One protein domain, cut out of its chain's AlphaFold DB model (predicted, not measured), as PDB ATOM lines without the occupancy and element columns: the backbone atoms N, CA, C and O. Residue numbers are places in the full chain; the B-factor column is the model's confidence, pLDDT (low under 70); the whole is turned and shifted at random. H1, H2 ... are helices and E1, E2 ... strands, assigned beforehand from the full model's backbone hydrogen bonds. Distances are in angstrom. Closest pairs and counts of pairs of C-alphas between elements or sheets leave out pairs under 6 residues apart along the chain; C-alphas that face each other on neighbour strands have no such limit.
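Overview. This is residues 11 to 96 of the 99 residues of a protein of freshwater metagenome (UniProt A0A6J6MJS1). A small two-stranded hairpin, E1 and E2, sits at the point of a narrow V made by two long helices, H1 and H2, which meet near their joined ends and spread apart toward their far ends. From the far end of H2 the unnamed residues 76 to 87 fold back toward H3, a short helix that stands free to one side. The printed part has 86 residues, with three named helices and two named strands in the order H1, E1, E2, H2, H3, and the class is mostly helix. The sheet, order E1 - E2, is antiparallel. The whole is loose, with a radius of gyration of the C-alphas of 16.2 A and spans of 47 by 36 by 20 A.

Along the chain. E1 is residues 37 to 41, 13.5 A from first to last C-alpha, and E2 is residues 46 to 50, 13.8 A. H2, the longest helix, follows directly as residues 51 to 75 and measures 36.3 A, from C-alpha 51 at (-36.510, -52.003, -22.318) to C-alpha 75 at (-26.538, -18.524, -32.278). H1 is residues 11 to 31, 30.6 A long, with C-alpha 11 at (-40.929, -20.891, -12.413). H3 is residues 88 to 94, 9.8 A long, and C-alpha 94 is at (-15.957, -39.514, -14.848).

Arrangement. E1 and E2 form a hairpin, antiparallel at 156 degrees between their directions. N 47 and O 40 are 2.8 A apart and N 38 and O 49 are 2.9 A apart, both within hydrogen-bond range. C-alphas 37 and 50 face each other at 4.4 A. The closest C-alphas of E1 and H2 are those of Phe 37 and Arg 51, 5.1 A apart. H1 touches H2 with residues 27 to 31 alone, and H2 touches H1 with residues 51 to 55 alone; their closest C-alphas, those of Leu 27 and Leu 55, are 6.7 A apart. H1 and H2 run opposite ways at a shallow tilt of 31 degrees. H1 and E2 are apart. H3 touches no helix, and it is apart from H1, H2, E1 and E2. In H1, H2 and H3 every O i to N i+4 pair is within hydrogen-bond range.

Size, cuts and confidence. The two C-alphas farthest apart are those of Arg 45 and Gln 77, at 47.0 A. Residues 11 to 23 of H1, residues 41 to 46, and residues 88 to 96, of which 88 to 94 belong to H3, stand free. The remaining body of 58 residues spans 44 by 21 by 15 A. The printed part has no cut. The link from H2 to H3 is long, with 12 residues; the links H1 to E1, E1 to E2 and E2 to H2 are tight. The mean pLDDT of the printed part is 93.3, and no printed residue is under 70.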
ATOM      1  N   GLU A  11     -40.470 -19.963 -13.446       96.62
ATOM      2  CA  GLU A  11     -40.929 -20.891 -12.413       96.62
ATOM      3  C   GLU A  11     -41.448 -22.189 -13.047       96.62
ATOM      4  O   GLU A  11     -41.136 -23.280 -12.565       96.62
ATOM      5  N   GLU A  12     -42.152 -22.083 -14.172       95.06
ATOM      6  CA  GLU A  12     -42.620 -23.220 -14.966       95.06
ATOM      7  C   GLU A  12     -41.464 -23.990 -15.616       95.06
ATOM      8  O   GLU A  12     -41.458 -25.220 -15.574       95.06
ATOM      9  N   VAL A  13     -40.433 -23.304 -16.128       93.44
ATOM     10  CA  VAL A  13     -39.215 -23.974 -16.634       93.44
ATOM     11  C   VAL A  13     -38.533 -24.780 -15.521       93.44
ATOM     12  O   VAL A  13     -38.169 -25.941 -15.719       93.44
ATOM     13  N   ILE A  14     -38.408 -24.207 -14.320       95.12
ATOM     14  CA  ILE A  14     -37.845 -24.901 -13.151       95.12
ATOM     15  C   ILE A  14     -38.714 -26.106 -12.762       95.12
ATOM     16  O   ILE A  14     -38.184 -27.167 -12.415       95.12
ATOM     17  N   ALA A  15     -40.040 -25.972 -12.818       94.06
ATOM     18  CA  ALA A  15     -40.962 -27.069 -12.537       94.06
ATOM     19  C   ALA A  15     -40.814 -28.221 -13.545       94.06
ATOM     20  O   ALA A  15     -40.766 -29.380 -13.132       94.06
ATOM     21  N   LEU A  16     -40.656 -27.916 -14.838       93.12
ATOM     22  CA  LEU A  16     -40.367 -28.917 -15.868       93.12
ATOM     23  C   LEU A  16     -39.025 -29.612 -15.619       93.12
ATOM     24  O   LEU A  16     -38.952 -30.833 -15.724       93.12
ATOM     25  N   GLY A  17     -37.989 -28.878 -15.200       92.62
ATOM     26  CA  GLY A  17     -36.708 -29.474 -14.802       92.62
ATOM     27  C   GLY A  17     -36.856 -30.483 -13.656       92.62
ATOM     28  O   GLY A  17     -36.330 -31.596 -13.727       92.62
ATOM     29  N   LYS A  18     -37.642 -30.142 -12.625       95.31
ATOM     30  CA  LYS A  18     -37.956 -31.059 -11.515       95.31
ATOM     31  C   LYS A  18     -38.741 -32.282 -11.986       95.31
ATOM     32  O   LYS A  18     -38.436 -33.393 -11.561       95.31
ATOM     33  N   LEU A  19     -39.722 -32.099 -12.871       93.62
ATOM     34  CA  LEU A  19     -40.495 -33.200 -13.445       93.62
ATOM     35  C   LEU A  19     -39.598 -34.146 -14.257       93.62
ATOM     36  O   LEU A  19     -39.645 -35.358 -14.042       93.62
ATOM     37  N   SER A  20     -38.723 -33.605 -15.107       93.00
ATOM     38  CA  SER A  20     -37.745 -34.376 -15.883       93.00
ATOM     39  C   SER A  20     -36.833 -35.216 -14.989       93.00
ATOM     40  O   SER A  20     -36.609 -36.388 -15.288       93.00
ATOM     41  N   ALA A  21     -36.391 -34.685 -13.843       94.44
ATOM     42  CA  ALA A  21     -35.603 -35.450 -12.873       94.44
ATOM     43  C   ALA A  21     -36.358 -36.681 -12.329       94.44
ATOM     44  O   ALA A  21     -35.752 -37.729 -12.098       94.44
ATOM     45  N   THR A  22     -37.686 -36.604 -12.174       95.88
ATOM     46  CA  THR A  22     -38.488 -37.773 -11.765       95.88
ATOM     47  C   THR A  22     -38.555 -38.846 -12.854       95.88
ATOM     48  O   THR A  22     -38.562 -40.038 -12.539       95.88
ATOM     49  N   PHE A  23     -38.577 -38.455 -14.133       93.94
ATOM     50  CA  PHE A  23     -38.541 -39.403 -15.246       93.94
ATOM     51  C   PHE A  23     -37.166 -40.052 -15.376       93.94
ATOM     52  O   PHE A  23     -37.090 -41.273 -15.508       93.94
ATOM     53  N   ASP A  24     -36.095 -39.273 -15.237       94.75
ATOM     54  CA  ASP A  24     -34.728 -39.792 -15.257       94.75
ATOM     55  C   ASP A  24     -34.496 -40.828 -14.144       94.75
ATOM     56  O   ASP A  24     -34.027 -41.938 -14.399       94.75
ATOM     57  N   ALA A  25     -34.959 -40.550 -12.919       96.25
ATOM     58  CA  ALA A  25     -34.904 -41.512 -11.817       96.25
ATOM     59  C   ALA A  25     -35.639 -42.831 -12.134       96.25
ATOM     60  O   ALA A  25     -35.172 -43.916 -11.770       96.25
ATOM     61  N   ARG A  26     -36.774 -42.768 -12.847       95.25
ATOM     62  CA  ARG A  26     -37.511 -43.963 -13.295       95.25
ATOM     63  C   ARG A  26     -36.734 -44.743 -14.355       95.25
ATOM     64  O   ARG A  26     -36.721 -45.971 -14.283       95.25
ATOM     65  N   LEU A  27     -36.081 -44.064 -15.301       95.50
ATOM     66  CA  LEU A  27     -35.239 -44.705 -16.318       95.50
ATOM     67  C   LEU A  27     -34.032 -45.402 -15.679       95.50
ATOM     68  O   LEU A  27     -33.807 -46.578 -15.952       95.50
ATOM     69  N   ARG A  28     -33.331 -44.741 -14.746       95.19
ATOM     70  CA  ARG A  28     -32.203 -45.340 -14.009       95.19
ATOM     71  C   ARG A  28     -32.618 -46.581 -13.226       95.19
ATOM     72  O   ARG A  28     -31.972 -47.619 -13.327       95.19
ATOM     73  N   LYS A  29     -33.737 -46.514 -12.498       96.44
ATOM     74  CA  LYS A  29     -34.288 -47.683 -11.796       96.44
ATOM     75  C   LYS A  29     -34.669 -48.807 -12.766       96.44
ATOM     76  O   LYS A  29     -34.489 -49.980 -12.460       96.44
ATOM     77  N   SER A  30     -35.192 -48.461 -13.942       95.19
ATOM     78  CA  SER A  30     -35.527 -49.427 -14.993       95.19
ATOM     79  C   SER A  30     -34.278 -50.141 -15.528       95.19
ATOM     80  O   SER A  30     -34.301 -51.363 -15.679       95.19
ATOM     81  N   ALA A  31     -33.176 -49.410 -15.724       95.75
ATOM     82  CA  ALA A  31     -31.904 -49.926 -16.237       95.75
ATOM     83  C   ALA A  31     -31.229 -50.975 -15.334       95.75
ATOM     84  O   ALA A  31     -30.425 -51.763 -15.814       95.75
ATOM     85  N   GLN A  32     -31.586 -51.037 -14.048       96.19
ATOM     86  CA  GLN A  32     -31.054 -52.027 -13.099       96.19
ATOM     87  C   GLN A  32     -31.636 -53.439 -13.287       96.19
ATOM     88  O   GLN A  32     -31.172 -54.392 -12.665       96.19
ATOM     89  N   ASN A  33     -32.685 -53.588 -14.099       95.75
ATOM     90  CA  ASN A  33     -33.342 -54.873 -14.306       95.75
ATOM     91  C   ASN A  33     -32.658 -55.670 -15.433       95.75
ATOM     92  O   ASN A  33     -32.239 -55.063 -16.420       95.75
ATOM     93  N   PRO A  34     -32.636 -57.017 -15.367       96.25
ATOM     94  CA  PRO A  34     -32.105 -57.860 -16.441       96.25
ATOM     95  C   PRO A  34     -32.788 -57.596 -17.781       96.25
ATOM     96  O   PRO A  34     -33.970 -57.241 -17.795       96.25
ATOM     97  N   VAL A  35     -32.074 -57.840 -18.884       96.19
ATOM     98  CA  VAL A  35     -32.560 -57.617 -20.254       96.19
ATOM     99  C   VAL A  35     -33.998 -58.110 -20.432       96.19
ATOM    100  O   VAL A  35     -34.322 -59.242 -20.064       96.19
ATOM    101  N   GLY A  36     -34.883 -57.272 -20.973       96.50
ATOM    102  CA  GLY A  36     -36.286 -57.655 -21.072       96.50
ATOM    103  C   GLY A  36     -37.217 -56.647 -21.728       96.50
ATOM    104  O   GLY A  36     -36.818 -55.751 -22.463       96.50
ATOM    105  N   PHE A  37     -38.512 -56.826 -21.474       97.38
ATOM    106  CA  PHE A  37     -39.570 -56.055 -22.117       97.38
ATOM    107  C   PHE A  37     -40.323 -55.179 -21.120       97.38
ATOM    108  O   PHE A  37     -40.415 -55.489 -19.930       97.38
ATOM    109  N   VAL A  38     -40.888 -54.094 -21.640       94.62
ATOM    110  CA  VAL A  38     -41.904 -53.278 -20.979       94.62
ATOM    111  C   VAL A  38     -43.198 -53.412 -21.771       94.62
ATOM    112  O   VAL A  38     -43.188 -53.354 -23.007       94.62
ATOM    113  N   GLU A  39     -44.300 -53.601 -21.054       95.38
ATOM    114  CA  GLU A  39     -45.647 -53.593 -21.610       95.38
ATOM    115  C   GLU A  39     -46.429 -52.405 -21.071       95.38
ATOM    116  O   GLU A  39     -46.373 -52.110 -19.877       95.38
ATOM    117  N   PHE A  40     -47.151 -51.726 -21.950       91.12
ATOM    118  CA  PHE A  40     -47.997 -50.595 -21.595       91.12
ATOM    119  C   PHE A  40     -49.161 -50.479 -22.574       91.12
ATOM    120  O   PHE A  40     -49.062 -50.910 -23.726       91.12
ATOM    121  N   ASP A  41     -50.263 -49.892 -22.122       93.69
ATOM    122  CA  ASP A  41     -51.420 -49.649 -22.974       93.69
ATOM    123  C   ASP A  41     -51.173 -48.401 -23.828       93.69
ATOM    124  O   ASP A  41     -50.925 -47.310 -23.316       93.69
ATOM    125  N   GLY A  42     -51.181 -48.585 -25.147       86.75
ATOM    126  CA  GLY A  42     -51.288 -47.494 -26.106       86.75
ATOM    127  C   GLY A  42     -52.751 -47.184 -26.418       86.75
ATOM    128  O   GLY A  42     -53.655 -47.871 -25.953       86.75
ATOM    129  N   GLU A  43     -52.980 -46.193 -27.276       85.94
ATOM    130  CA  GLU A  43     -54.322 -45.681 -27.597       85.94
ATOM    131  C   GLU A  43     -55.309 -46.757 -28.095       85.94
ATOM    132  O   GLU A  43     -56.501 -46.699 -27.805       85.94
ATOM    133  N   HIS A  44     -54.817 -47.772 -28.816       92.38
ATOM    134  CA  HIS A  44     -55.666 -48.809 -29.424       92.38
ATOM    135  C   HIS A  44     -55.205 -50.246 -29.157       92.38
ATOM    136  O   HIS A  44     -55.831 -51.194 -29.628       92.38
ATOM    137  N   ARG A  45     -54.076 -50.440 -28.466       93.12
ATOM    138  CA  ARG A  45     -53.526 -51.779 -28.215       93.12
ATOM    139  C   ARG A  45     -52.544 -51.791 -27.060       93.12
ATOM    140  O   ARG A  45     -51.842 -50.809 -26.824       93.12
ATOM    141  N   ARG A  46     -52.387 -52.967 -26.457       95.56
ATOM    142  CA  ARG A  46     -51.244 -53.266 -25.597       95.56
ATOM    143  C   ARG A  46     -49.967 -53.280 -26.435       95.56
ATOM    144  O   ARG A  46     -49.874 -53.972 -27.451       95.56
ATOM    145  N   ILE A  47     -48.990 -52.482 -26.033       95.69
ATOM    146  CA  ILE A  47     -47.697 -52.340 -26.693       95.69
ATOM    147  C   ILE A  47     -46.656 -53.083 -25.862       95.69
ATOM    148  O   ILE A  47     -46.589 -52.915 -24.651       95.69
ATOM    149  N   ARG A  48     -45.813 -53.875 -26.532       96.69
ATOM    150  CA  ARG A  48     -44.638 -54.529 -25.942       96.69
ATOM    151  C   ARG A  48     -43.372 -54.041 -26.644       96.69
ATOM    152  O   ARG A  48     -43.314 -54.040 -27.878       96.69
ATOM    153  N   ARG A  49     -42.368 -53.605 -25.884       96.44
ATOM    154  CA  ARG A  49     -41.087 -53.080 -26.402       96.44
ATOM    155  C   ARG A  49     -39.915 -53.567 -25.559       96.44
ATOM    156  O   ARG A  49     -40.090 -53.793 -24.366       96.44
ATOM    157  N   SER A  50     -38.745 -53.731 -26.180       97.56
ATOM    158  CA  SER A  50     -37.496 -53.963 -25.441       97.56
ATOM    159  C   SER A  50     -37.223 -52.760 -24.541       97.56
ATOM    160  O   SER A  50     -37.360 -51.607 -24.965       97.56
ATOM    161  N   ARG A  51     -36.863 -53.036 -23.289       97.00
ATOM    162  CA  ARG A  51     -36.510 -52.003 -22.318       97.00
ATOM    163  C   ARG A  51     -35.225 -51.300 -22.733       97.00
ATOM    164  O   ARG A  51     -35.139 -50.087 -22.611       97.00
ATOM    165  N   GLU A  52     -34.273 -52.052 -23.265       97.31
ATOM    166  CA  GLU A  52     -32.972 -51.568 -23.722       97.31
ATOM    167  C   GLU A  52     -33.169 -50.569 -24.859       97.31
ATOM    168  O   GLU A  52     -32.641 -49.467 -24.802       97.31
ATOM    169  N   THR A  53     -34.038 -50.887 -25.828       96.62
ATOM    170  CA  THR A  53     -34.396 -49.938 -26.891       96.62
ATOM    171  C   THR A  53     -35.001 -48.649 -26.332       96.62
ATOM    172  O   THR A  53     -34.626 -47.571 -26.779       96.62
ATOM    173  N   ILE A  54     -35.909 -48.733 -25.352       95.94
ATOM    174  CA  ILE A  54     -36.501 -47.540 -24.722       95.94
ATOM    175  C   ILE A  54     -35.427 -46.702 -24.017       95.94
ATOM    176  O   ILE A  54     -35.407 -45.485 -24.178       95.94
ATOM    177  N   LEU A  55     -34.537 -47.339 -23.251       96.31
ATOM    178  CA  LEU A  55     -33.467 -46.659 -22.515       96.31
ATOM    179  C   LEU A  55     -32.483 -45.975 -23.469       96.31
ATOM    180  O   LEU A  55     -32.195 -44.793 -23.305       96.31
ATOM    181  N   THR A  56     -32.032 -46.682 -24.505       95.00
ATOM    182  CA  THR A  56     -31.147 -46.131 -25.535       95.00
ATOM    183  C   THR A  56     -31.808 -44.969 -26.274       95.00
ATOM    184  O   THR A  56     -31.192 -43.918 -26.424       95.00
ATOM    185  N   GLN A  57     -33.078 -45.095 -26.673       95.56
ATOM    186  CA  GLN A  57     -33.815 -43.996 -27.310       95.56
ATOM    187  C   GLN A  57     -33.955 -42.779 -26.393       95.56
ATOM    188  O   GLN A  57     -33.775 -41.657 -26.855       95.56
ATOM    189  N   ALA A  58     -34.215 -42.978 -25.098       95.06
ATOM    190  CA  ALA A  58     -34.289 -41.876 -24.145       95.06
ATOM    191  C   ALA A  58     -32.956 -41.115 -24.035       95.06
ATOM    192  O   ALA A  58     -32.964 -39.886 -24.019       95.06
ATOM    193  N   ILE A  59     -31.825 -41.833 -24.019       92.00
ATOM    194  CA  ILE A  59     -30.483 -41.230 -24.008       92.00
ATOM    195  C   ILE A  59     -30.248 -40.435 -25.299       92.00
ATOM    196  O   ILE A  59     -29.942 -39.247 -25.230       92.00
ATOM    197  N   HIS A  60     -30.458 -41.045 -26.472       92.62
ATOM    198  CA  HIS A  60     -30.227 -40.368 -27.755       92.62
ATOM    199  C   HIS A  60     -31.122 -39.141 -27.952       92.62
ATOM    200  O   HIS A  60     -30.632 -38.091 -28.360       92.62
ATOM    201  N   HIS A  61     -32.409 -39.245 -27.621       94.00
ATOM    202  CA  HIS A  61     -33.354 -38.137 -27.752       94.00
ATOM    203  C   HIS A  61     -33.013 -36.978 -26.802       94.00
ATOM    204  O   HIS A  61     -33.094 -35.809 -27.176       94.00
ATOM    205  N   ALA A  62     -32.564 -37.281 -25.576       91.50
ATOM    206  CA  ALA A  62     -32.078 -36.256 -24.656       91.50
ATOM    207  C   ALA A  62     -30.818 -35.555 -25.192       91.50
ATOM    208  O   ALA A  62     -30.716 -34.332 -25.085       91.50
ATOM    209  N   THR A  63     -29.883 -36.299 -25.790       91.19
ATOM    210  CA  THR A  63     -28.690 -35.731 -26.436       91.19
ATOM    211  C   THR A  63     -29.059 -34.831 -27.616       91.19
ATOM    212  O   THR A  63     -28.533 -33.724 -27.717       91.19
ATOM    213  N   GLU A  64     -30.009 -35.243 -28.461       94.12
ATOM    214  CA  GLU A  64     -30.506 -34.429 -29.578       94.12
ATOM    215  C   GLU A  64     -31.066 -33.084 -29.089       94.12
ATOM    216  O   GLU A  64     -30.667 -32.025 -29.577       94.12
ATOM    217  N   HIS A  65     -31.933 -33.096 -28.074       92.69
ATOM    218  CA  HIS A  65     -32.480 -31.861 -27.516       92.69
ATOM    219  C   HIS A  65     -31.421 -30.976 -26.848       92.69
ATOM    220  O   HIS A  65     -31.487 -29.752 -26.973       92.69
ATOM    221  N   ARG A  66     -30.416 -31.554 -26.175       92.19
ATOM    222  CA  ARG A  66     -29.286 -30.774 -25.637       92.19
ATOM    223  C   ARG A  66     -28.515 -30.078 -26.754       92.19
ATOM    224  O   ARG A  66     -28.207 -28.897 -26.612       92.19
ATOM    225  N   ALA A  67     -28.272 -30.770 -27.867       92.56
ATOM    226  CA  ALA A  67     -27.620 -30.183 -29.031       92.56
ATOM    227  C   ALA A  67     -28.450 -29.042 -29.643       92.56
ATOM    228  O   ALA A  67     -27.903 -27.986 -29.952       92.56
ATOM    229  N   GLN A  68     -29.775 -29.206 -29.745       94.81
ATOM    230  CA  GLN A  68     -30.682 -28.142 -30.196       94.81
ATOM    231  C   GLN A  68     -30.613 -26.902 -29.281       94.81
ATOM    232  O   GLN A  68     -30.480 -25.783 -29.775       94.81
ATOM    233  N   ILE A  69     -30.651 -27.083 -27.953       92.94
ATOM    234  CA  ILE A  69     -30.564 -25.982 -26.973       92.94
ATOM    235  C   ILE A  69     -29.200 -25.283 -27.043       92.94
ATOM    236  O   ILE A  69     -29.139 -24.054 -27.110       92.94
ATOM    237  N   ALA A  70     -28.108 -26.050 -27.056       94.00
ATOM    238  CA  ALA A  70     -26.757 -25.507 -27.172       94.00
ATOM    239  C   ALA A  70     -26.572 -24.736 -28.488       94.00
ATOM    240  O   ALA A  70     -26.003 -23.646 -28.485       94.00
ATOM    241  N   GLY A  71     -27.126 -25.244 -29.594       93.88
ATOM    242  CA  GLY A  71     -27.141 -24.558 -30.884       93.88
ATOM    243  C   GLY A  71     -27.861 -23.208 -30.828       93.88
ATOM    244  O   GLY A  71     -27.326 -22.210 -31.308       93.88
ATOM    245  N   ILE A  72     -29.029 -23.141 -30.178       94.88
ATOM    246  CA  ILE A  72     -29.747 -21.873 -29.956       94.88
ATOM    247  C   ILE A  72     -28.877 -20.899 -29.152       94.88
ATOM    248  O   ILE A  72     -28.714 -19.748 -29.556       94.88
ATOM    249  N   PHE A  73     -28.272 -21.340 -28.046       95.38
ATOM    250  CA  PHE A  73     -27.393 -20.486 -27.241       95.38
ATOM    251  C   PHE A  73     -26.190 -19.971 -28.037       95.38
ATOM    252  O   PHE A  73     -25.912 -18.769 -28.005       95.38
ATOM    253  N   ALA A  74     -25.542 -20.832 -28.821       93.62
ATOM    254  CA  ALA A  74     -24.422 -20.452 -29.674       93.62
ATOM    255  C   ALA A  74     -24.816 -19.397 -30.723       93.62
ATOM    256  O   ALA A  74     -24.094 -18.413 -30.899       93.62
ATOM    257  N   CYS A  75     -25.989 -19.531 -31.359       96.12
ATOM    258  CA  CYS A  75     -26.538 -18.524 -32.278       96.12
ATOM    259  C   CYS A  75     -26.723 -17.150 -31.610       96.12
ATOM    260  O   CYS A  75     -26.577 -16.118 -32.265       96.12
ATOM    261  N   HIS A  76     -26.986 -17.129 -30.302       96.12
ATOM    262  CA  HIS A  76     -27.103 -15.918 -29.490       96.12
ATOM    263  C   HIS A  76     -25.793 -15.501 -28.795       96.12
ATOM    264  O   HIS A  76     -25.822 -14.629 -27.929       96.12
ATOM    265  N   GLN A  77     -24.643 -16.077 -29.173       96.19
ATOM    266  CA  GLN A  77     -23.325 -15.817 -28.565       96.19
ATOM    267  C   GLN A  77     -23.252 -16.144 -27.060       96.19
ATOM    268  O   GLN A  77     -22.416 -15.608 -26.331       96.19
ATOM    269  N   ILE A  78     -24.108 -17.050 -26.587       95.56
ATOM    270  CA  ILE A  78     -24.123 -17.557 -25.214       95.56
ATOM    271  C   ILE A  78     -23.384 -18.899 -25.188       95.56
ATOM    272  O   ILE A  78     -23.785 -19.852 -25.851       95.56
ATOM    273  N   ARG A  79     -22.316 -18.999 -24.387       88.88
ATOM    274  CA  ARG A  79     -21.526 -20.232 -24.192       88.88
ATOM    275  C   ARG A  79     -21.791 -20.845 -22.817       88.88
ATOM    276  O   ARG A  79     -20.897 -20.936 -21.987       88.88
ATOM    277  N   ALA A  80     -23.055 -21.168 -22.557       89.56
ATOM    278  CA  ALA A  80     -23.496 -21.695 -21.262       89.56
ATOM    279  C   ALA A  80     -23.496 -23.232 -21.182       89.56
ATOM    280  O   ALA A  80     -23.638 -23.775 -20.091       89.56
ATOM    281  N   ILE A  81     -23.387 -23.927 -22.318       88.81
ATOM    282  CA  ILE A  81     -23.373 -25.390 -22.405       88.81
ATOM    283  C   ILE A  81     -22.202 -25.785 -23.299       88.81
ATOM    284  O   ILE A  81     -22.159 -25.362 -24.454       88.81
ATOM    285  N   ASP A  82     -21.295 -26.597 -22.764       89.81
ATOM    286  CA  ASP A  82     -20.292 -27.325 -23.533       89.81
ATOM    287  C   ASP A  82     -20.811 -28.751 -23.765       89.81
ATOM    288  O   ASP A  82     -21.190 -29.443 -22.819       89.81
ATOM    289  N   LEU A  83     -20.936 -29.157 -25.029       88.75
ATOM    290  CA  LEU A  83     -21.427 -30.494 -25.369       88.75
ATOM    291  C   LEU A  83     -20.322 -31.547 -25.288       88.75
ATOM    292  O   LEU A  83     -20.648 -32.707 -25.044       88.75
ATOM    293  N   ASP A  84     -19.058 -31.152 -25.448       88.06
ATOM    294  CA  ASP A  84     -17.924 -32.072 -25.395       88.06
ATOM    295  C   ASP A  84     -17.702 -32.538 -23.947       88.06
ATOM    296  O   ASP A  84     -17.462 -33.715 -23.692       88.06
ATOM    297  N   GLU A  85     -17.924 -31.654 -22.966       89.31
ATOM    298  CA  GLU A  85     -17.915 -32.012 -21.537       89.31
ATOM    299  C   GLU A  85     -19.071 -32.947 -21.121       89.31
ATOM    300  O   GLU A  85     -19.075 -33.484 -20.011       89.31
ATOM    301  N   LEU A  86     -20.074 -33.137 -21.983       85.81
ATOM    302  CA  LEU A  86     -21.285 -33.916 -21.705       85.81
ATOM    303  C   LEU A  86     -21.423 -35.159 -22.593       85.81
ATOM    304  O   LEU A  86     -22.495 -35.778 -22.607       85.81
ATOM    305  N   ASP A  87     -20.381 -35.514 -23.345       87.38
ATOM    306  CA  ASP A  87     -20.398 -36.671 -24.228       87.38
ATOM    307  C   ASP A  87     -20.215 -38.008 -23.473       87.38
ATOM    308  O   ASP A  87     -20.060 -38.073 -22.248       87.38
ATOM    309  N   LEU A  88     -20.291 -39.117 -24.217       85.56
ATOM    310  CA  LEU A  88     -20.161 -40.460 -23.646       85.56
ATOM    311  C   LEU A  88     -18.764 -40.720 -23.061       85.56
ATOM    312  O   LEU A  88     -18.648 -41.475 -22.096       85.56
ATOM    313  N   TRP A  89     -17.720 -40.120 -23.630       89.06
ATOM    314  CA  TRP A  89     -16.338 -40.323 -23.207       89.06
ATOM    315  C   TRP A  89     -16.034 -39.534 -21.941       89.06
ATOM    316  O   TRP A  89     -15.469 -40.088 -21.002       89.06
ATOM    317  N   ALA A  90     -16.490 -38.284 -21.857       89.50
ATOM    318  CA  ALA A  90     -16.449 -37.476 -20.648       89.50
ATOM    319  C   ALA A  90     -17.175 -38.183 -19.492       89.50
ATOM    320  O   ALA A  90     -16.649 -38.250 -18.379       89.50
ATOM    321  N   PHE A  91     -18.334 -38.793 -19.764       86.62
ATOM    322  CA  PHE A  91     -19.029 -39.629 -18.787       86.62
ATOM    323  C   PHE A  91     -18.220 -40.876 -18.396       86.62
ATOM    324  O   PHE A  91     -18.053 -41.145 -17.210       86.62
ATOM    325  N   ALA A  92     -17.687 -41.626 -19.364       89.50
ATOM    326  CA  ALA A  92     -16.880 -42.814 -19.082       89.50
ATOM    327  C   ALA A  92     -15.645 -42.474 -18.232       89.50
ATOM    328  O   ALA A  92     -15.381 -43.153 -17.242       89.50
ATOM    329  N   ASN A  93     -14.944 -41.385 -18.556       91.38
ATOM    330  CA  ASN A  93     -13.827 -40.862 -17.773       91.38
ATOM    331  C   ASN A  93     -14.263 -40.521 -16.337       91.38
ATOM    332  O   ASN A  93     -13.580 -40.892 -15.385       91.38
ATOM    333  N   HIS A  94     -15.413 -39.858 -16.167       88.88
ATOM    334  CA  HIS A  94     -15.957 -39.514 -14.848       88.88
ATOM    335  C   HIS A  94     -16.256 -40.750 -13.985       88.88
ATOM    336  O   HIS A  94     -15.972 -40.751 -12.789       88.88
ATOM    337  N   GLU A  95     -16.788 -41.811 -14.591       88.56
ATOM    338  CA  GLU A  95     -17.096 -43.079 -13.917       88.56
ATOM    339  C   GLU A  95     -15.862 -43.989 -13.736       88.56
ATOM    340  O   GLU A  95     -15.981 -45.091 -13.199       88.56
ATOM    341  N   GLY A  96     -14.674 -43.562 -14.184       90.31
ATOM    342  CA  GLY A  96     -13.450 -44.370 -14.139       90.31
ATOM    343  C   GLY A  96     -13.455 -45.562 -15.105       90.31
ATOM    344  O   GLY A  96     -12.791 -46.565 -14.853       90.31
TER     345      GLY A  96